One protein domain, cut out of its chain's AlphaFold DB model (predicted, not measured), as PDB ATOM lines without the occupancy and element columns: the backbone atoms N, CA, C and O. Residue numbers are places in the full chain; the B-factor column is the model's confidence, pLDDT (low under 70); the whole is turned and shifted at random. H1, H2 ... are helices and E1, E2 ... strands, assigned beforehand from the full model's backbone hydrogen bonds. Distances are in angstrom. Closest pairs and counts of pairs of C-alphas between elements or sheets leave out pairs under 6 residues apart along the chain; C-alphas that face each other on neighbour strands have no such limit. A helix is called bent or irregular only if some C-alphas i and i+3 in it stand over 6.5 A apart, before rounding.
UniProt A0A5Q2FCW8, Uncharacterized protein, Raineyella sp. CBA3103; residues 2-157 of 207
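AT A GLANCE: This is residues 2 to 157 of the 207 residues of an uncharacterized protein of Raineyella sp. CBA3103 (UniProt A0A5Q2FCW8). A small three-stranded sheet forms the core, with H3 along one face and H2 over one end of the opposite face. Beyond the other end of the sheet H4 and H5 make a wide V, H4 folding back from H3; short H1 lies far off at the end near H2, and residues 49 to 57 stick out as a free loop. The printed part has 156 residues, with five named helices and three named strands in the order H1 E1 E2 H2 E3 H3 H4 H5, and its class is mixed, helices and strands. The sheet is mixed, in the order E1 E3 E2. The whole is only just compact, close to loose, with a radius of gyration of the C-alphas of 17.6 A and spans of 55 by 40 by 30 A.

HOW THE PARTS SIT: Begin at inner strand E3, residues 72 to 80. Edge strand E1, residues 13 to 21, is its parallel neighbour at 21 degrees; look for N 15 and O 73, 2.8 A apart and within hydrogen-bond range. Edge strand E2, residues 31 to 35, is antiparallel to E3 at 159 degrees, with N 74 and O 34 at 2.8 A. Helices on both faces make three layers: H3, residues 89 to 103, and H2, residues 57 to 67, are on opposite faces. H3 has a height over the sheet of 8.9 A and runs along the strands, over E3, at 18 degrees to it on the local plane; their closest C-alphas, of Ala 77 and Ala 91, are 5.7 A apart. H2, at a height over the sheet of 9.2 A, lies over E3 and only just over E1, on which 3 of its C-alphas fall; its closest C-alpha pair with E3 is Gly 66 and Val 72, 6.2 A. H1, residues 2 to 7, is close to H2 but not clearly touching, the C-alphas of Glu 2 and Leu 65 being 6.6 A apart. H3 and H4, residues 110 to 128, form a helical hairpin and touch through residues 89 to 93 and 112 to 119, closest at the C-alphas of Pro 89 and Arg 116, 5.4 A. H4 and H5, residues 131 to 156, only just touch, only at the corner by their link, with 3 pairs of C-alphas within 8 A; the closest are Val 127 and Thr 133, 5.6 A. H3 and H5 are apart. In H1, H2, H3 and H5 every O i to N i+4 pair is within hydrogen-bond range; in H4 13 of 15 are.

IN THESE COORDINATES: Find C-alpha 13 at (58.329, 99.326, 16.848), where E1 begins its 24.6 A. E3 measures 25.9 A and E2 13.1 A. H1 is 8.6 A long, H2 15.2 A and H3 20.6 A. H4 spans 27.8 A, with a kink of 27 degrees near residue 118; it is only just irregular, C-alphas 114 and 117 being 6.8 A apart. H5 runs 37.5 A from C-alpha 131 at (22.502, 106.945, -7.054) to C-alpha 156 at (40.520, 76.110, 4.279).

THE WHOLE: The two C-alphas farthest apart, of Asp 7 and Glu 131, are 56.2 A apart. The printed part has no cut. Look along residues 36 to 56 for the long link, E2 to H2. This is a predicted model, with a mean pLDDT of the printed part of 91.9; residues 153 to 157 are under 70.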
ATOM      1  N   GLU A   2      67.422 104.549  15.332       85.62
ATOM      2  CA  GLU A   2      68.080 103.348  15.895       85.62
ATOM      3  C   GLU A   2      68.627 103.578  17.313       85.62
ATOM      4  O   GLU A   2      68.116 103.001  18.260       85.62
ATOM      5  N   ARG A   3      69.482 104.593  17.502       91.75
ATOM      6  CA  ARG A   3      69.942 104.997  18.842       91.75
ATOM      7  C   ARG A   3      68.815 105.233  19.865       91.75
ATOM      8  O   ARG A   3      68.999 104.956  21.034       91.75
ATOM      9  N   LEU A   4      67.661 105.766  19.456       93.81
ATOM     10  CA  LEU A   4      66.530 105.988  20.369       93.81
ATOM     11  C   LEU A   4      65.839 104.664  20.729       93.81
ATOM     12  O   LEU A   4      65.379 104.500  21.851       93.81
ATOM     13  N   VAL A   5      65.785 103.713  19.798       94.75
ATOM     14  CA  VAL A   5      65.309 102.349  20.058       94.75
ATOM     15  C   VAL A   5      66.250 101.649  21.044       94.75
ATOM     16  O   VAL A   5      65.771 101.088  22.027       94.75
ATOM     17  N   ASP A   6      67.564 101.772  20.848       93.88
ATOM     18  CA  ASP A   6      68.588 101.182  21.720       93.88
ATOM     19  C   ASP A   6      68.628 101.813  23.114       93.88
ATOM     20  O   ASP A   6      68.502 101.113  24.119       93.88
ATOM     21  N   ASP A   7      68.755 103.143  23.179       97.00
ATOM     22  CA  ASP A   7      68.904 103.901  24.429       97.00
ATOM     23  C   ASP A   7      67.687 103.694  25.359       97.00
ATOM     24  O   ASP A   7      67.809 103.811  26.579       97.00
ATOM     25  N   HIS A   8      66.518 103.360  24.798       96.56
ATOM     26  CA  HIS A   8      65.282 103.092  25.538       96.56
ATOM     27  C   HIS A   8      64.879 101.612  25.587       96.56
ATOM     28  O   HIS A   8      63.797 101.307  26.093       96.56
ATOM     29  N   ALA A   9      65.719 100.698  25.086       95.19
ATOM     30  CA  ALA A   9      65.446  99.261  25.034       95.19
ATOM     31  C   ALA A   9      64.052  98.932  24.457       95.19
ATOM     32  O   ALA A   9      63.296  98.118  24.997       95.19
ATOM     33  N   VAL A  10      63.682  99.606  23.364       95.31
ATOM     34  CA  VAL A  10      62.382  99.421  22.715       95.31
ATOM     35  C   VAL A  10      62.306  98.007  22.146       95.31
ATOM     36  O   VAL A  10      63.008  97.658  21.200       95.31
ATOM     37  N   ARG A  11      61.410  97.193  22.712       93.38
ATOM     38  CA  ARG A  11      61.219  95.795  22.306       93.38
ATOM     39  C   ARG A  11      60.633  95.657  20.906       93.38
ATOM     40  O   ARG A  11      60.994  94.732  20.197       93.38
ATOM     41  N   THR A  12      59.691  96.518  20.530       94.00
ATOM     42  CA  THR A  12      58.982  96.421  19.247       94.00
ATOM     43  C   THR A  12      58.562  97.807  18.782       94.00
ATOM     44  O   THR A  12      57.987  98.576  19.550       94.00
ATOM     45  N   THR A  13      58.820  98.115  17.513       95.50
ATOM     46  CA  THR A  13      58.329  99.326  16.848       95.50
ATOM     47  C   THR A  13      57.132  98.963  15.979       95.50
ATOM     48  O   THR A  13      57.258  98.131  15.082       95.50
ATOM     49  N   VAL A  14      55.972  99.582  16.217       95.56
ATOM     50  CA  VAL A  14      54.763  99.332  15.420       95.56
ATOM     51  C   VAL A  14      54.417 100.555  14.576       95.56
ATOM     52  O   VAL A  14      54.167 101.635  15.106       95.56
ATOM     53  N   PHE A  15      54.386 100.380  13.258       95.62
ATOM     54  CA  PHE A  15      53.891 101.374  12.312       95.62
ATOM     55  C   PHE A  15      52.391 101.190  12.106       95.62
ATOM     56  O   PHE A  15      51.927 100.087  11.832       95.62
ATOM     57  N   VAL A  16      51.636 102.280  12.194       95.00
ATOM     58  CA  VAL A  16      50.181 102.295  12.013       95.00
ATOM     59  C   VAL A  16      49.836 103.296  10.920       95.00
ATOM     60  O   VAL A  16      50.312 104.430  10.955       95.00
ATOM     61  N   GLN A  17      49.032 102.881   9.943       94.81
ATOM     62  CA  GLN A  17      48.586 103.744   8.848       94.81
ATOM     63  C   GLN A  17      47.218 103.318   8.297       94.81
ATOM     64  O   GLN A  17      46.817 102.162   8.422       94.81
ATOM     65  N   GLY A  18      46.523 104.257   7.655       94.50
ATOM     66  CA  GLY A  18      45.395 103.975   6.767       94.50
ATOM     67  C   GLY A  18      45.850 104.073   5.314       94.50
ATOM     68  O   GLY A  18      46.601 104.984   4.966       94.50
ATOM     69  N   ILE A  19      45.416 103.135   4.477       93.44
ATOM     70  CA  ILE A  19      45.690 103.130   3.039       93.44
ATOM     71  C   ILE A  19      44.369 103.174   2.260       93.44
ATOM     72  O   ILE A  19      43.487 102.358   2.538       93.44
ATOM     73  N   PRO A  20      44.203 104.108   1.304       95.12
ATOM     74  CA  PRO A  20      43.032 104.134   0.432       95.12
ATOM     75  C   PRO A  20      42.967 102.863  -0.414       95.12
ATOM     76  O   PRO A  20      43.925 102.526  -1.107       95.12
ATOM     77  N   MET A  21      41.837 102.167  -0.360       94.00
ATOM     78  CA  MET A  21      41.599 100.908  -1.058       94.00
ATOM     79  C   MET A  21      40.202 100.886  -1.688       94.00
ATOM     80  O   MET A  21      39.308 101.668  -1.347       94.00
ATOM     81  N   SER A  22      40.005  99.965  -2.632       94.19
ATOM     82  CA  SER A  22      38.691  99.680  -3.222       94.19
ATOM     83  C   SER A  22      37.894  98.776  -2.284       94.19
ATOM     84  O   SER A  22      37.728  97.590  -2.541       94.19
ATOM     85  N   THR A  23      37.457  99.329  -1.153       95.00
ATOM     86  CA  THR A  23      36.647  98.634  -0.144       95.00
ATOM     87  C   THR A  23      35.385  99.436   0.173       95.00
ATOM     88  O   THR A  23      35.406 100.669   0.108       95.00
ATOM     89  N   PRO A  24      34.262  98.779   0.504       96.88
ATOM     90  CA  PRO A  24      33.065  99.473   0.953       96.88
ATOM     91  C   PRO A  24      33.164  99.790   2.450       96.88
ATOM     92  O   PRO A  24      33.720  99.015   3.229       96.88
ATOM     93  N   HIS A  25      32.573 100.902   2.886       96.56
ATOM     94  CA  HIS A  25      32.445 101.184   4.312       96.56
ATOM     95  C   HIS A  25      31.527 100.152   4.987       96.56
ATOM     96  O   HIS A  25      31.716  99.827   6.150       96.56
ATOM     97  N   THR A  26      30.538  99.573   4.301       96.25
ATOM     98  CA  THR A  26      29.541  98.583   4.796       96.25
ATOM     99  C   THR A  26      30.072  97.178   5.072       96.25
ATOM    100  O   THR A  26      29.292  96.259   5.337       96.25
ATOM    101  N   ARG A  27      31.391  96.984   5.056       96.44
ATOM    102  CA  ARG A  27      32.040  95.726   5.435       96.44
ATOM    103  C   ARG A  27      33.118  95.965   6.494       96.44
ATOM    104  O   ARG A  27      33.594  97.092   6.637       96.44
ATOM    105  N   PRO A  28      33.506  94.926   7.258       95.06
ATOM    106  CA  PRO A  28      34.576  95.050   8.239       95.06
ATOM    107  C   PRO A  28      35.876  95.556   7.608       95.06
ATOM    108  O   PRO A  28      36.301  95.069   6.555       95.06
ATOM    109  N   VAL A  29      36.531  96.504   8.283       95.56
ATOM    110  CA  VAL A  29      37.818  97.043   7.839       95.56
ATOM    111  C   VAL A  29      38.883  95.956   7.922       95.56
ATOM    112  O   VAL A  29      39.179  95.427   8.994       95.56
ATOM    113  N   TYR A  30      39.489  95.646   6.780       93.19
ATOM    114  CA  TYR A  30      40.626  94.741   6.725       93.19
ATOM    115  C   TYR A  30      41.914  95.470   7.127       93.19
ATOM    116  O   TYR A  30      42.135  96.621   6.744       93.19
ATOM    117  N   VAL A  31      42.790  94.791   7.872       94.25
ATOM    118  CA  VAL A  31      44.110  95.314   8.247       94.25
ATOM    119  C   VAL A  31      45.187  94.406   7.672       94.25
ATOM    120  O   VAL A  31      45.367  93.270   8.114       94.25
ATOM    121  N   THR A  32      45.945  94.914   6.701       92.88
ATOM    122  CA  THR A  32      47.152  94.231   6.230       92.88
ATOM    123  C   THR A  32      48.246  94.371   7.276       92.88
ATOM    124  O   THR A  32      48.532  95.473   7.747       92.88
ATOM    125  N   ARG A  33      48.886  93.247   7.599       93.31
ATOM    126  CA  ARG A  33      50.024  93.189   8.514       93.31
ATOM    127  C   ARG A  33      51.282  92.786   7.766       93.31
ATOM    128  O   ARG A  33      51.243  91.903   6.907       93.31
ATOM    129  N   TRP A  34      52.386  93.414   8.126       93.25
ATOM    130  CA  TRP A  34      53.730  93.075   7.669       93.25
ATOM    131  C   TRP A  34      54.707  93.228   8.834       93.25
ATOM    132  O   TRP A  34      54.392  93.879   9.828       93.25
ATOM    133  N   ALA A  35      55.874  92.601   8.743       94.81
ATOM    134  CA  ALA A  35      56.864  92.632   9.811       94.81
ATOM    135  C   ALA A  35      58.287  92.514   9.257       94.81
ATOM    136  O   ALA A  35      58.470  92.035   8.138       94.81
ATOM    137  N   SER A  36      59.285  92.928  10.046       95.38
ATOM    138  CA  SER A  36      60.706  92.729   9.717       95.38
ATOM    139  C   SER A  36      61.085  91.248   9.650       95.38
ATOM    140  O   SER A  36      61.981  90.882   8.894       95.38
ATOM    141  N   ARG A  37      60.376  90.394  10.397       93.00
ATOM    142  CA  ARG A  37      60.510  88.935  10.360       93.00
ATOM    143  C   ARG A  37      59.151  88.238  10.546       93.00
ATOM    144  O   ARG A  37      58.312  88.770  11.281       93.00
ATOM    145  N   PRO A  38      58.888  87.094   9.885       91.38
ATOM    146  CA  PRO A  38      57.565  86.457   9.876       91.38
ATOM    147  C   PRO A  38      57.041  86.057  11.261       91.38
ATOM    148  O   PRO A  38      55.832  86.068  11.492       91.38
ATOM    149  N   GLU A  39      57.935  85.745  12.199       92.69
ATOM    150  CA  GLU A  39      57.597  85.235  13.532       92.69
ATOM    151  C   GLU A  39      56.879  86.275  14.404       92.69
ATOM    152  O   GLU A  39      56.217  85.911  15.374       92.69
ATOM    153  N   LEU A  40      56.972  87.565  14.058       92.75
ATOM    154  CA  LEU A  40      56.290  88.648  14.777       92.75
ATOM    155  C   LEU A  40      54.785  88.710  14.491       92.75
ATOM    156  O   LEU A  40      54.049  89.373  15.219       92.75
ATOM    157  N   ILE A  41      54.323  88.048  13.429       91.81
ATOM    158  CA  ILE A  41      52.922  88.044  12.995       91.81
ATOM    159  C   ILE A  41      52.477  86.611  12.653       91.81
ATOM    160  O   ILE A  41      52.186  86.301  11.493       91.81
ATOM    161  N   PRO A  42      52.418  85.705  13.646       88.12
ATOM    162  CA  PRO A  42      52.061  84.311  13.411       88.12
ATOM    163  C   PRO A  42      50.664  84.188  12.786       88.12
ATOM    164  O   PRO A  42      49.736  84.920  13.133       88.12
ATOM    165  N   GLY A  43      50.517  83.262  11.835       84.56
ATOM    166  CA  GLY A  43      49.259  83.049  11.110       84.56
ATOM    167  C   GLY A  43      48.889  84.172  10.134       84.56
ATOM    168  O   GLY A  43      47.755  84.221   9.655       84.56
ATOM    169  N   ASN A  44      49.810  85.095   9.829       86.19
ATOM    170  CA  ASN A  44      49.560  86.123   8.831       86.19
ATOM    171  C   ASN A  44      49.491  85.523   7.424       86.19
ATOM    172  O   ASN A  44      50.477  84.995   6.918       86.19
ATOM    173  N   ARG A  45      48.334  85.671   6.778       81.06
ATOM    174  CA  ARG A  45      48.137  85.360   5.362       81.06
ATOM    175  C   ARG A  45      48.119  86.680   4.584       81.06
ATOM    176  O   ARG A  45      47.150  87.433   4.705       81.06
ATOM    177  N   PRO A  46      49.208  87.041   3.886       76.06
ATOM    178  CA  PRO A  46      49.260  88.305   3.169       76.06
ATOM    179  C   PRO A  46      48.290  88.269   1.981       76.06
ATOM    180  O   PRO A  46      48.342  87.357   1.166       76.06
ATOM    181  N   LEU A  47      47.426  89.284   1.870       73.25
ATOM    182  CA  LEU A  47      46.490  89.431   0.740       73.25
ATOM    183  C   LEU A  47      47.187  89.721  -0.592       73.25
ATOM    184  O   LEU A  47      46.594  89.606  -1.659       73.25
ATOM    185  N   PHE A  48      48.431  90.180  -0.516       75.44
ATOM    186  CA  PHE A  48      49.223  90.583  -1.659       75.44
ATOM    187  C   PHE A  48      50.532  89.808  -1.634       75.44
ATOM    188  O   PHE A  48      51.115  89.597  -0.571       75.44
ATOM    189  N   GLY A  49      51.018  89.433  -2.814       80.31
ATOM    190  CA  GLY A  49      52.394  88.978  -2.977       80.31
ATOM    191  C   GLY A  49      53.378  90.148  -2.884       80.31
ATOM    192  O   GLY A  49      53.222  91.093  -2.112       80.31
ATOM    193  N   THR A  50      54.413  90.123  -3.718       85.25
ATOM    194  CA  THR A  50      55.373  91.227  -3.787       85.25
ATOM    195  C   THR A  50      54.773  92.438  -4.505       85.25
ATOM    196  O   THR A  50      54.471  92.376  -5.696       85.25
ATOM    197  N   VAL A  51      54.665  93.568  -3.800       85.38
ATOM    198  CA  VAL A  51      54.183  94.847  -4.346       85.38
ATOM    199  C   VAL A  51      55.326  95.859  -4.385       85.38
ATOM    200  O   VAL A  51      56.121  95.947  -3.451       85.38
ATOM    201  N   ARG A  52      55.413  96.652  -5.460       88.69
ATOM    202  CA  ARG A  52      56.310  97.815  -5.527       88.69
ATOM    203  C   ARG A  52      55.523  99.076  -5.207       88.69
ATOM    204  O   ARG A  52      54.487  99.322  -5.811       88.69
ATOM    205  N   MET A  53      56.043  99.882  -4.291       84.88
ATOM    206  CA  MET A  53      55.443 101.147  -3.874       84.88
ATOM    207  C   MET A  53      56.493 102.249  -3.830       84.88
ATOM    208  O   MET A  53      57.694 101.978  -3.765       84.88
ATOM    209  N   HIS A  54      56.039 103.500  -3.880       88.69
ATOM    210  CA  HIS A  54      56.925 104.640  -3.690       88.69
ATOM    211  C   HIS A  54      57.550 104.598  -2.297       88.69
ATOM    212  O   HIS A  54      56.885 104.281  -1.310       88.69
ATOM    213  N   ALA A  55      58.836 104.940  -2.225       89.25
ATOM    214  CA  ALA A  55      59.524 105.047  -0.952       89.25
ATOM    215  C   ALA A  55      58.865 106.139  -0.100       89.25
ATOM    216  O   ALA A  55      58.669 107.269  -0.550       89.25
ATOM    217  N   SER A  56      58.557 105.796   1.145       90.56
ATOM    218  CA  SER A  56      58.076 106.727   2.158       90.56
ATOM    219  C   SER A  56      59.026 106.707   3.347       90.56
ATOM    220  O   SER A  56      59.746 105.729   3.568       90.56
ATOM    221  N   PHE A  57      59.037 107.784   4.132       93.19
ATOM    222  CA  PHE A  57      59.846 107.824   5.348       93.19
ATOM    223  C   PHE A  57      59.515 106.662   6.312       93.19
ATOM    224  O   PHE A  57      60.457 105.984   6.722       93.19
ATOM    225  N   PRO A  58      58.234 106.346   6.617       91.75
ATOM    226  CA  PRO A  58      57.897 105.196   7.460       91.75
ATOM    227  C   PRO A  58      58.396 103.861   6.900       91.75
ATOM    228  O   PRO A  58      58.957 103.067   7.649       91.75
ATOM    229  N   ALA A  59      58.257 103.627   5.590       91.25
ATOM    230  CA  ALA A  59      58.711 102.385   4.963       91.25
ATOM    231  C   ALA A  59      60.241 102.249   5.004       91.25
ATOM    232  O   ALA A  59      60.764 101.195   5.357       91.25
ATOM    233  N   MET A  60      60.966 103.329   4.701       94.31
ATOM    234  CA  MET A  60      62.428 103.346   4.792       94.31
ATOM    235  C   MET A  60      62.911 103.157   6.230       94.31
ATOM    236  O   MET A  60      63.891 102.453   6.455       94.31
ATOM    237  N   LEU A  61      62.238 103.767   7.206       94.88
ATOM    238  CA  LEU A  61      62.586 103.605   8.612       94.88
ATOM    239  C   LEU A  61      62.340 102.170   9.089       94.88
ATOM    240  O   LEU A  61      63.199 101.604   9.758       94.88
ATOM    241  N   ALA A  62      61.205 101.580   8.716       94.69
ATOM    242  CA  ALA A  62      60.890 100.191   9.016       94.69
ATOM    243  C   ALA A  62      61.933  99.228   8.441       94.69
ATOM    244  O   ALA A  62      62.406  98.349   9.157       94.69
ATOM    245  N   LEU A  63      62.341  99.446   7.184       94.31
ATOM    246  CA  LEU A  63      63.402  98.675   6.540       94.31
ATOM    247  C   LEU A  63      64.720  98.797   7.312       94.31
ATOM    248  O   LEU A  63      65.315  97.788   7.659       94.31
ATOM    249  N   ARG A  64      65.152 100.021   7.646       95.81
ATOM    250  CA  ARG A  64      66.416 100.245   8.367       95.81
ATOM    251  C   ARG A  64      66.428  99.636   9.765       95.81
ATOM    252  O   ARG A  64      67.442  99.078  10.160       95.81
ATOM    253  N   LEU A  65      65.323  99.740  10.502       96.88
ATOM    254  CA  LEU A  65      65.196  99.105  11.815       96.88
ATOM    255  C   LEU A  65      65.210  97.575  11.691       96.88
ATOM    256  O   LEU A  65      65.874  96.915  12.485       96.88
ATOM    257  N   GLY A  66      64.540  97.021  10.677       96.44
ATOM    258  CA  GLY A  66      64.577  95.589  10.380       96.44
ATOM    259  C   GLY A  66      65.977  95.090  10.011       96.44
ATOM    260  O   GLY A  66      66.429  94.098  10.575       96.44
ATOM    261  N   ASP A  67      66.694  95.810   9.141       95.81
ATOM    262  CA  ASP A  67      68.081  95.504   8.751       95.81
ATOM    263  C   ASP A  67      69.042  95.528   9.955       95.81
ATOM    264  O   ASP A  67      70.000  94.757  10.002       95.81
ATOM    265  N   ALA A  68      68.780  96.396  10.939       95.81
ATOM    266  CA  ALA A  68      69.527  96.480  12.195       95.81
ATOM    267  C   ALA A  68      69.130  95.396  13.223       95.81
ATOM    268  O   ALA A  68      69.693  95.338  14.315       95.81
ATOM    269  N   GLY A  69      68.181  94.514  12.890       95.56
ATOM    270  CA  GLY A  69      67.744  93.412  13.747       95.56
ATOM    271  C   GLY A  69      66.664  93.779  14.767       95.56
ATOM    272  O   GLY A  69      66.377  92.974  15.654       95.56
ATOM    273  N   HIS A  70      66.048  94.958  14.661       97.06
ATOM    274  CA  HIS A  70      64.935  95.335  15.529       97.06
ATOM    275  C   HIS A  70      63.611  94.707  15.086       97.06
ATOM    276  O   HIS A  70      63.320  94.530  13.896       97.06
ATOM    277  N   ASP A  71      62.751  94.458  16.073       95.94
ATOM    278  CA  ASP A  71      61.388  94.014  15.825       95.94
ATOM    279  C   ASP A  71      60.533  95.167  15.327       95.94
ATOM    280  O   ASP A  71      60.279  96.146  16.036       95.94
ATOM    281  N   VAL A  72      60.067  95.021  14.092       96.88
ATOM    282  CA  VAL A  72      59.195  95.979  13.436       96.88
ATOM    283  C   VAL A  72      57.947  95.258  12.971       96.88
ATOM    284  O   VAL A  72      58.029  94.244  12.282       96.88
ATOM    285  N   VAL A  73      56.792  95.817  13.309       95.88
ATOM    286  CA  VAL A  73      55.495  95.404  12.775       95.88
ATOM    287  C   VAL A  73      54.852  96.605  12.103       95.88
ATOM    288  O   VAL A  73      54.987  97.734  12.566       95.88
ATOM    289  N   GLY A  74      54.135  96.379  11.014       95.19
ATOM    290  CA  GLY A  74      53.290  97.381  10.397       95.19
ATOM    291  C   GLY A  74      51.858  96.907  10.245       95.19
ATOM    292  O   GLY A  74      51.603  95.761   9.881       95.19
ATOM    293  N   LEU A  75      50.937  97.823  10.514       95.62
ATOM    294  CA  LEU A  75      49.494  97.648  10.455       95.62
ATOM    295  C   LEU A  75      48.926  98.706   9.504       95.62
ATOM    296  O   LEU A  75      49.087  99.907   9.735       95.62
ATOM    297  N   ALA A  76      48.288  98.264   8.424       94.88
ATOM    298  CA  ALA A  76      47.695  99.134   7.416       94.88
ATOM    299  C   ALA A  76      46.197  98.836   7.271       94.88
ATOM    300  O   ALA A  76      45.828  97.800   6.714       94.88
ATOM    301  N   ALA A  77      45.338  99.726   7.777       96.88
ATOM    302  CA  ALA A  77      43.891  99.618   7.594       96.88
ATOM    303  C   ALA A  77      43.480 100.015   6.177       96.88
ATOM    304  O   ALA A  77      43.925 101.037   5.655       96.88
ATOM    305  N   HIS A  78      42.607  99.216   5.571       95.81
ATOM    306  CA  HIS A  78      42.053  99.466   4.244       95.81
ATOM    307  C   HIS A  78      40.880 100.436   4.367       95.81
ATOM    308  O   HIS A  78      39.776 100.050   4.753       95.81
ATOM    309  N   VAL A  79      41.135 101.702   4.062       97.44
ATOM    310  CA  VAL A  79      40.138 102.772   4.120       97.44
ATOM    311  C   VAL A  79      39.454 102.873   2.757       97.44
ATOM    312  O   VAL A  79      40.166 102.950   1.754       97.44
ATOM    313  N   PRO A  80      38.112 102.911   2.680       96.94
ATOM    314  CA  PRO A  80      37.418 103.187   1.429       96.94
ATOM    315  C   PRO A  80      37.973 104.454   0.778       96.94
ATOM    316  O   PRO A  80      38.028 105.507   1.409       96.94
ATOM    317  N   HIS A  81      38.426 104.366  -0.471       95.75
ATOM    318  CA  HIS A  81      39.143 105.471  -1.119       95.75
ATOM    319  C   HIS A  81      38.337 106.780  -1.181       95.75
ATOM    320  O   HIS A  81      38.924 107.855  -1.086       95.75
ATOM    321  N   TYR A  82      37.005 106.700  -1.271       93.81
ATOM    322  CA  TYR A  82      36.104 107.857  -1.232       93.81
ATOM    323  C   TYR A  82      35.978 108.502   0.159       93.81
ATOM    324  O   TYR A  82      35.496 109.624   0.260       93.81
ATOM    325  N   LEU A  83      36.447 107.837   1.221       94.69
ATOM    326  CA  LEU A  83      36.496 108.361   2.592       94.69
ATOM    327  C   LEU A  83      37.900 108.802   3.022       94.69
ATOM    328  O   LEU A  83      38.061 109.340   4.112       94.69
ATOM    329  N   ALA A  84      38.924 108.593   2.190       88.81
ATOM    330  CA  ALA A  84      40.318 108.856   2.549       88.81
ATOM    331  C   ALA A  84      40.624 110.287   3.055       88.81
ATOM    332  O   ALA A  84      41.514 110.416   3.897       88.81
ATOM    333  N   PRO A  85      39.951 111.360   2.583       89.44
ATOM    334  CA  PRO A  85      40.190 112.710   3.099       89.44
ATOM    335  C   PRO A  85      39.575 112.999   4.478       89.44
ATOM    336  O   PRO A  85      39.924 114.016   5.073       89.44
ATOM    337  N   GLY A  86      38.633 112.175   4.949       91.00
ATOM    338  CA  GLY A  86      37.841 112.425   6.154       91.00
ATOM    339  C   GLY A  86      38.214 111.537   7.341       91.00
ATOM    340  O   GLY A  86      39.047 110.634   7.244       91.00
ATOM    341  N   ASP A  87      37.555 111.784   8.473       92.12
ATOM    342  CA  ASP A  87      37.677 110.932   9.652       92.12
ATOM    343  C   ASP A  87      36.914 109.619   9.444       92.12
ATOM    344  O   ASP A  87      35.730 109.611   9.113       92.12
ATOM    345  N   TYR A  88      37.586 108.490   9.684       95.88
ATOM    346  CA  TYR A  88      36.977 107.162   9.582       95.88
ATOM    347  C   TYR A  88      37.292 106.309  10.826       95.88
ATOM    348  O   TYR A  88      38.259 105.537  10.831       95.88
ATOM    349  N   PRO A  89      36.493 106.441  11.910       96.75
ATOM    350  CA  PRO A  89      36.741 105.776  13.192       96.75
ATOM    351  C   PRO A  89      36.830 104.250  13.103       96.75
ATOM    352  O   PRO A  89      37.627 103.654  13.825       96.75
ATOM    353  N   ASP A  90      36.073 103.621  12.195       97.00
ATOM    354  CA  ASP A  90      36.121 102.172  11.954       97.00
ATOM    355  C   ASP A  90      37.553 101.696  11.625       97.00
ATOM    356  O   ASP A  90      37.990 100.655  12.118       97.00
ATOM    357  N   ALA A  91      38.331 102.471  10.855       97.12
ATOM    358  CA  ALA A  91      39.722 102.124  10.557       97.12
ATOM    359  C   ALA A  91      40.648 102.283  11.767       97.12
ATOM    360  O   ALA A  91      41.503 101.428  11.996       97.12
ATOM    361  N   ALA A  92      40.470 103.340  12.564       96.06
ATOM    362  CA  ALA A  92      41.247 103.531  13.786       96.06
ATOM    363  C   ALA A  92      40.996 102.394  14.790       96.06
ATOM    364  O   ALA A  92      41.947 101.820  15.320       96.06
ATOM    365  N   LEU A  93      39.727 102.026  14.995       97.19
ATOM    366  CA  LEU A  93      39.323 100.914  15.856       97.19
ATOM    367  C   LEU A  93      39.934  99.589  15.389       97.19
ATOM    368  O   LEU A  93      40.542  98.885  16.194       97.19
ATOM    369  N   ALA A  94      39.862  99.293  14.088       96.81
ATOM    370  CA  ALA A  94      40.429  98.071  13.524       96.81
ATOM    371  C   ALA A  94      41.954  97.979  13.719       96.81
ATOM    372  O   ALA A  94      42.474  96.912  14.053       96.81
ATOM    373  N   VAL A  95      42.695  99.084  13.554       96.38
ATOM    374  CA  VAL A  95      44.144  99.059  13.817       96.38
ATOM    375  C   VAL A  95      44.447  98.955  15.306       96.38
ATOM    376  O   VAL A  95      45.358  98.213  15.669       96.38
ATOM    377  N   ILE A  96      43.699  99.643  16.174       96.25
ATOM    378  CA  ILE A  96      43.880  99.523  17.627       96.25
ATOM    379  C   ILE A  96      43.677  98.072  18.061       96.25
ATOM    380  O   ILE A  96      44.516  97.543  18.782       96.25
ATOM    381  N   GLU A  97      42.641  97.396  17.571       94.56
ATOM    382  CA  GLU A  97      42.399  95.981  17.862       94.56
ATOM    383  C   GLU A  97      43.600  95.097  17.463       94.56
ATOM    384  O   GLU A  97      44.045  94.245  18.236       94.56
ATOM    385  N   GLN A  98      44.188  95.314  16.279       93.69
ATOM    386  CA  GLN A  98      45.391  94.581  15.850       93.69
ATOM    387  C   GLN A  98      46.639  94.960  16.658       93.69
ATOM    388  O   GLN A  98      47.475  94.101  16.948       93.69
ATOM    389  N   LEU A  99      46.772  96.228  17.042       94.12
ATOM    390  CA  LEU A  99      47.872  96.710  17.867       94.12
ATOM    391  C   LEU A  99      47.821  96.074  19.256       94.12
ATOM    392  O   LEU A  99      48.849  95.592  19.730       94.12
ATOM    393  N   GLN A 100      46.643  96.004  19.876       93.44
ATOM    394  CA  GLN A 100      46.445  95.340  21.165       93.44
ATOM    395  C   GLN A 100      46.853  93.860  21.083       93.44
ATOM    396  O   GLN A 100      47.617  93.388  21.922       93.44
ATOM    397  N   ARG A 101      46.455  93.155  20.011       89.25
ATOM    398  CA  ARG A 101      46.856  91.755  19.755       89.25
ATOM    399  C   ARG A 101      48.364  91.567  19.572       89.25
ATOM    400  O   ARG A 101      48.887  90.522  19.936       89.25
ATOM    401  N   THR A 102      49.049  92.547  18.983       86.81
ATOM    402  CA  THR A 102      50.479  92.429  18.642       86.81
ATOM    403  C   THR A 102      51.410  92.915  19.758       86.81
ATOM    404  O   THR A 102      52.541  92.451  19.875       86.81
ATOM    405  N   SER A 103      50.965  93.876  20.569       85.19
ATOM    406  CA  SER A 103      51.815  94.566  21.549       85.19
ATOM    407  C   SER A 103      51.512  94.233  23.009       85.19
ATOM    408  O   SER A 103      52.282  94.657  23.871       85.19
ATOM    409  N   ASP A 104      50.447  93.470  23.285       83.06
ATOM    410  CA  ASP A 104      49.937  93.173  24.638       83.06
ATOM    411  C   ASP A 104      49.575  94.439  25.446       83.06
ATOM    412  O   ASP A 104      49.506  94.451  26.674       83.06
ATOM    413  N   VAL A 105      49.356  95.555  24.744       89.56
ATOM    414  CA  VAL A 105      48.931  96.827  25.327       89.56
ATOM    415  C   VAL A 105      47.415  96.913  25.260       89.56
ATOM    416  O   VAL A 105      46.836  96.716  24.198       89.56
ATOM    417  N   ALA A 106      46.770  97.292  26.362       92.38
ATOM    418  CA  ALA A 106      45.354  97.645  26.372       92.38
ATOM    419  C   ALA A 106      45.180  99.151  26.123       92.38
ATOM    420  O   ALA A 106      45.602  99.984  26.925       92.38
ATOM    421  N   LEU A 107      44.546  99.499  25.004       92.75
ATOM    422  CA  LEU A 107      44.254 100.887  24.625       92.75
ATOM    423  C   LEU A 107      42.753 101.187  24.753       92.75
ATOM    424  O   LEU A 107      41.949 100.414  24.235       92.75
ATOM    425  N   PRO A 108      42.343 102.292  25.399       93.62
ATOM    426  CA  PRO A 108      40.929 102.639  25.515       93.62
ATOM    427  C   PRO A 108      40.343 103.058  24.158       93.62
ATOM    428  O   PRO A 108      40.854 103.973  23.514       93.62
ATOM    429  N   THR A 109      39.240 102.428  23.744       95.88
ATOM    430  CA  THR A 109      38.543 102.712  22.471       95.88
ATOM    431  C   THR A 109      37.218 103.455  22.640       95.88
ATOM    432  O   THR A 109      36.654 103.918  21.652       95.88
ATOM    433  N   SER A 110      36.726 103.635  23.872       95.81
ATOM    434  CA  SER A 110      35.394 104.204  24.140       95.81
ATOM    435  C   SER A 110      35.117 105.547  23.444       95.81
ATOM    436  O   SER A 110      34.020 105.698  22.911       95.81
ATOM    437  N   PRO A 111      36.057 106.517  23.389       92.94
ATOM    438  CA  PRO A 111      35.808 107.773  22.679       92.94
ATOM    439  C   PRO A 111      35.600 107.587  21.171       92.94
ATOM    440  O   PRO A 111      34.762 108.271  20.591       92.94
ATOM    441  N   LEU A 112      36.327 106.651  20.548       94.25
ATOM    442  CA  LEU A 112      36.174 106.330  19.127       94.25
ATOM    443  C   LEU A 112      34.842 105.628  18.861       94.25
ATOM    444  O   LEU A 112      34.149 105.985  17.916       94.25
ATOM    445  N   GLU A 113      34.449 104.687  19.722       94.50
ATOM    446  CA  GLU A 113      33.150 104.005  19.622       94.50
ATOM    447  C   GLU A 113      31.972 104.981  19.756       94.50
ATOM    448  O   GLU A 113      30.964 104.831  19.070       94.50
ATOM    449  N   LEU A 114      32.104 106.016  20.596       94.44
ATOM    450  CA  LEU A 114      31.058 107.023  20.785       94.44
ATOM    451  C   LEU A 114      30.804 107.849  19.516       94.44
ATOM    452  O   LEU A 114      29.656 108.163  19.213       94.44
ATOM    453  N   VAL A 115      31.863 108.207  18.785       95.31
ATOM    454  CA  VAL A 115      31.745 109.005  17.550       95.31
ATOM    455  C   VAL A 115      31.503 108.145  16.310       95.31
ATOM    456  O   VAL A 115      30.994 108.646  15.310       95.31
ATOM    457  N   ARG A 116      31.826 106.847  16.374       95.19
ATOM    458  CA  ARG A 116      31.710 105.895  15.264       95.19
ATOM    459  C   ARG A 116      30.324 105.901  14.630       95.19
ATOM    460  O   ARG A 116      30.225 106.019  13.415       95.19
ATOM    461  N   SER A 117      29.263 105.783  15.429       93.69
ATOM    462  CA  SER A 117      27.888 105.707  14.917       93.69
ATOM    463  C   SER A 117      27.433 107.000  14.239       93.69
ATOM    464  O   SER A 117      26.720 106.939  13.242       93.69
ATOM    465  N   ALA A 118      27.872 108.156  14.743       95.44
ATOM    466  CA  ALA A 118      27.555 109.453  14.154       95.44
ATOM    467  C   ALA A 118      28.230 109.621  12.787       95.44
ATOM    468  O   ALA A 118      27.553 109.911  11.807       95.44
ATOM    469  N   VAL A 119      29.539 109.346  12.708       95.88
ATOM    470  CA  VAL A 119      30.284 109.378  11.438       95.88
ATOM    471  C   VAL A 119      29.698 108.378  10.445       95.88
ATOM    472  O   VAL A 119      29.565 108.668   9.261       95.88
ATOM    473  N   ARG A 120      29.288 107.203  10.930       94.56
ATOM    474  CA  ARG A 120      28.655 106.184  10.101       94.56
ATOM    475  C   ARG A 120      27.358 106.664   9.461       94.56
ATOM    476  O   ARG A 120      27.200 106.521   8.256       94.56
ATOM    477  N   ALA A 121      26.472 107.248  10.261       95.25
ATOM    478  CA  ALA A 121      25.200 107.763   9.777       95.25
ATOM    479  C   ALA A 121      25.394 108.878   8.738       95.25
ATOM    480  O   ALA A 121      24.681 108.905   7.741       95.25
ATOM    481  N   GLU A 122      26.380 109.755   8.942       95.62
ATOM    482  CA  GLU A 122      26.717 110.808   7.980       95.62
ATOM    483  C   GLU A 122      27.202 110.227   6.644       95.62
ATOM    484  O   GLU A 122      26.741 110.648   5.584       95.62
ATOM    485  N   ILE A 123      28.090 109.226   6.679       96.00
ATOM    486  CA  ILE A 123      28.552 108.537   5.466       96.00
ATOM    487  C   ILE A 123      27.373 107.876   4.743       96.00
ATOM    488  O   ILE A 123      27.230 108.035   3.530       96.00
ATOM    489  N   ASP A 124      26.522 107.156   5.477       96.25
ATOM    490  CA  ASP A 124      25.373 106.451   4.907       96.25
ATOM    491  C   ASP A 124      24.390 107.448   4.247       96.25
ATOM    492  O   ASP A 124      23.889 107.189   3.150       96.25
ATOM    493  N   GLU A 125      24.154 108.617   4.859       96.12
ATOM    494  CA  GLU A 125      23.333 109.700   4.293       96.12
ATOM    495  C   GLU A 125      23.947 110.275   3.007       96.12
ATOM    496  O   GLU A 125      23.258 110.419   1.991       96.12
ATOM    497  N   GLN A 126      25.253 110.554   3.017       93.62
ATOM    498  CA  GLN A 126      25.970 111.058   1.845       93.62
ATOM    499  C   GLN A 126      25.903 110.066   0.678       93.62
ATOM    500  O   GLN A 126      25.594 110.460  -0.448       93.62
ATOM    501  N   VAL A 127      26.117 108.776   0.939       95.06
ATOM    502  CA  VAL A 127      26.006 107.718  -0.076       95.06
ATOM    503  C   VAL A 127      24.569 107.591  -0.577       95.06
ATOM    504  O   VAL A 127      24.344 107.478  -1.781       95.06
ATOM    505  N   ALA A 128      23.575 107.660   0.312       94.69
ATOM    506  CA  ALA A 128      22.168 107.583  -0.069       94.69
ATOM    507  C   ALA A 128      21.718 108.758  -0.952       94.69
ATOM    508  O   ALA A 128      20.804 108.582  -1.760       94.69
ATOM    509  N   SER A 129      22.365 109.920  -0.842       95.12
ATOM    510  CA  SER A 129      22.040 111.115  -1.631       95.12
ATOM    511  C   SER A 129      22.402 111.019  -3.123       95.12
ATOM    512  O   SER A 129      21.915 111.824  -3.918       95.12
ATOM    513  N   SER A 130      23.212 110.030  -3.521       95.75
ATOM    514  CA  SER A 130      23.728 109.864  -4.883       95.75
ATOM    515  C   SER A 130      23.531 108.431  -5.377       95.75
ATOM    516  O   SER A 130      24.125 107.494  -4.845       95.75
ATOM    517  N   GLU A 131      22.715 108.256  -6.423       96.12
ATOM    518  CA  GLU A 131      22.502 106.945  -7.054       96.12
ATOM    519  C   GLU A 131      23.823 106.327  -7.521       96.12
ATOM    520  O   GLU A 131      24.128 105.189  -7.189       96.12
ATOM    521  N   GLU A 132      24.655 107.122  -8.198       95.50
ATOM    522  CA  GLU A 132      25.965 106.699  -8.697       95.50
ATOM    523  C   GLU A 132      26.874 106.207  -7.562       95.50
ATOM    524  O   GLU A 132      27.526 105.169  -7.668       95.50
ATOM    525  N   THR A 133      26.894 106.922  -6.433       94.19
ATOM    526  CA  THR A 133      27.697 106.522  -5.270       94.19
ATOM    527  C   THR A 133      27.151 105.248  -4.636       94.19
ATOM    528  O   THR A 133      27.932 104.399  -4.206       94.19
ATOM    529  N   ARG A 134      25.827 105.076  -4.605       96.75
ATOM    530  CA  ARG A 134      25.189 103.861  -4.095       96.75
ATOM    531  C   ARG A 134      25.514 102.644  -4.958       96.75
ATOM    532  O   ARG A 134      25.890 101.611  -4.410       96.75
ATOM    533  N   GLU A 135      25.427 102.774  -6.279       97.19
ATOM    534  CA  GLU A 135      25.801 101.721  -7.231       97.19
ATOM    535  C   GLU A 135      27.286 101.353  -7.102       97.19
ATOM    536  O   GLU A 135      27.628 100.173  -7.015       97.19
ATOM    537  N   MET A 136      28.168 102.353  -6.993       96.56
ATOM    538  CA  MET A 136      29.595 102.133  -6.746       96.56
ATOM    539  C   MET A 136      29.836 101.358  -5.443       96.56
ATOM    540  O   MET A 136      30.634 100.421  -5.422       96.56
ATOM    541  N   VAL A 137      29.167 101.729  -4.344       97.62
ATOM    542  CA  VAL A 137      29.303 101.021  -3.060       97.62
ATOM    543  C   VAL A 137      28.799  99.583  -3.174       97.62
ATOM    544  O   VAL A 137      29.495  98.685  -2.709       97.62
ATOM    545  N   ALA A 138      27.662  99.350  -3.831       97.69
ATOM    546  CA  ALA A 138      27.121  98.007  -4.039       97.69
ATOM    547  C   ALA A 138      28.079  97.107  -4.845       97.69
ATOM    548  O   ALA A 138      28.264  95.933  -4.521       97.69
ATOM    549  N   GLU A 139      28.752  97.657  -5.857       97.50
ATOM    550  CA  GLU A 139      29.781  96.927  -6.601       97.50
ATOM    551  C   GLU A 139      31.005  96.611  -5.720       97.50
ATOM    552  O   GLU A 139      31.504  95.484  -5.726       97.50
ATOM    553  N   LEU A 140      31.461  97.561  -4.897       97.38
ATOM    554  CA  LEU A 140      32.551  97.325  -3.938       97.38
ATOM    555  C   LEU A 140      32.194  96.247  -2.903       97.38
ATOM    556  O   LEU A 140      33.058  95.462  -2.511       97.38
ATOM    557  N   GLU A 141      30.938  96.189  -2.462       97.31
ATOM    558  CA  GLU A 141      30.425  95.110  -1.612       97.31
ATOM    559  C   GLU A 141      30.501  93.756  -2.305       97.31
ATOM    560  O   GLU A 141      31.034  92.807  -1.728       97.31
ATOM    561  N   HIS A 142      30.044  93.675  -3.555       96.88
ATOM    562  CA  HIS A 142      30.107  92.443  -4.329       96.88
ATOM    563  C   HIS A 142      31.553  91.953  -4.510       96.88
ATOM    564  O   HIS A 142      31.844  90.770  -4.311       96.88
ATOM    565  N   GLN A 143      32.479  92.861  -4.828       93.62
ATOM    566  CA  GLN A 143      33.906  92.551  -4.960       93.62
ATOM    567  C   GLN A 143      34.517  92.078  -3.638       93.62
ATOM    568  O   GLN A 143      35.238  91.079  -3.621       93.62
ATOM    569  N   TYR A 144      34.206  92.758  -2.530       93.25
ATOM    570  CA  TYR A 144      34.669  92.367  -1.201       93.25
ATOM    571  C   TYR A 144      34.174  90.967  -0.824       93.25
ATOM    572  O   TYR A 144      34.969  90.119  -0.420       93.25
ATOM    573  N   ASP A 145      32.875  90.706  -0.977       93.69
ATOM    574  CA  ASP A 145      32.261  89.442  -0.566       93.69
ATOM    575  C   ASP A 145      32.805  88.265  -1.389       93.69
ATOM    576  O   ASP A 145      33.096  87.196  -0.840       93.69
ATOM    577  N   ARG A 146      33.028  88.472  -2.693       91.81
ATOM    578  CA  ARG A 146      33.704  87.494  -3.556       91.81
ATOM    579  C   ARG A 146      35.130  87.217  -3.095       91.81
ATOM    580  O   ARG A 146      35.467  86.061  -2.849       91.81
ATOM    581  N   PHE A 147      35.928  88.264  -2.906       86.56
ATOM    582  CA  PHE A 147      37.319  88.147  -2.468       86.56
ATOM    583  C   PHE A 147      37.449  87.442  -1.111       86.56
ATOM    584  O   PHE A 147      38.315  86.590  -0.920       86.56
ATOM    585  N   MET A 148      36.578  87.760  -0.152       83.94
ATOM    586  CA  MET A 148      36.581  87.109   1.161       83.94
ATOM    587  C   MET A 148      36.152  85.645   1.083       83.94
ATOM    588  O   MET A 148      36.687  84.813   1.818       83.94
ATOM    589  N   THR A 149      35.216  85.317   0.191       84.75
ATOM    590  CA  THR A 149      34.803  83.931  -0.049       84.75
ATOM    591  C   THR A 149      35.952  83.123  -0.650       84.75
ATOM    592  O   THR A 149      36.280  82.062  -0.125       84.75
ATOM    593  N   GLU A 150      36.612  83.646  -1.684       81.25
ATOM    594  CA  GLU A 150      37.765  83.017  -2.341       81.25
ATOM    595  C   GLU A 150      38.927  82.805  -1.355       81.25
ATOM    596  O   GLU A 150      39.382  81.677  -1.173       81.25
ATOM    597  N   ASN A 151      39.323  83.838  -0.603       75.25
ATOM    598  CA  ASN A 151      40.388  83.713   0.400       75.25
ATOM    599  C   ASN A 151      40.040  82.755   1.542       75.25
ATOM    600  O   ASN A 151      40.914  82.070   2.068       75.25
ATOM    601  N   ARG A 152      38.772  82.706   1.973       71.38
ATOM    602  CA  ARG A 152      38.339  81.747   2.997       71.38
ATOM    603  C   ARG A 152      38.448  80.313   2.481       71.38
ATOM    604  O   ARG A 152      38.823  79.436   3.255       71.38
ATOM    605  N   LEU A 153      38.118  80.078   1.212       60.34
ATOM    606  CA  LEU A 153      38.271  78.772   0.572       60.34
ATOM    607  C   LEU A 153      39.750  78.384   0.460       60.34
ATOM    608  O   LEU A 153      40.099  77.270   0.838       60.34
ATOM    609  N   GLU A 154      40.624  79.303   0.046       62.47
ATOM    610  CA  GLU A 154      42.076  79.073   0.033       62.47
ATOM    611  C   GLU A 154      42.638  78.816   1.437       62.47
ATOM    612  O   GLU A 154      43.474  77.939   1.625       62.47
ATOM    613  N   ALA A 155      42.158  79.536   2.453       62.12
ATOM    614  CA  ALA A 155      42.581  79.326   3.834       62.12
ATOM    615  C   ALA A 155      42.115  77.989   4.428       62.12
ATOM    616  O   ALA A 155      42.731  77.502   5.374       62.12
ATOM    617  N   ALA A 156      41.030  77.422   3.901       65.88
ATOM    618  CA  ALA A 156      40.520  76.110   4.279       65.88
ATOM    619  C   ALA A 156      41.108  74.968   3.430       65.88
ATOM    620  O   ALA A 156      40.848  73.803   3.733       65.88
ATOM    621  N   ALA A 157      41.866  75.279   2.372       62.38
ATOM    622  CA  ALA A 157      42.526  74.273   1.557       62.38
ATOM    623  C   ALA A 157      43.642  73.581   2.366       62.38
ATOM    624  O   ALA A 157      44.328  74.252   3.143       62.38
TER     625      ALA A 157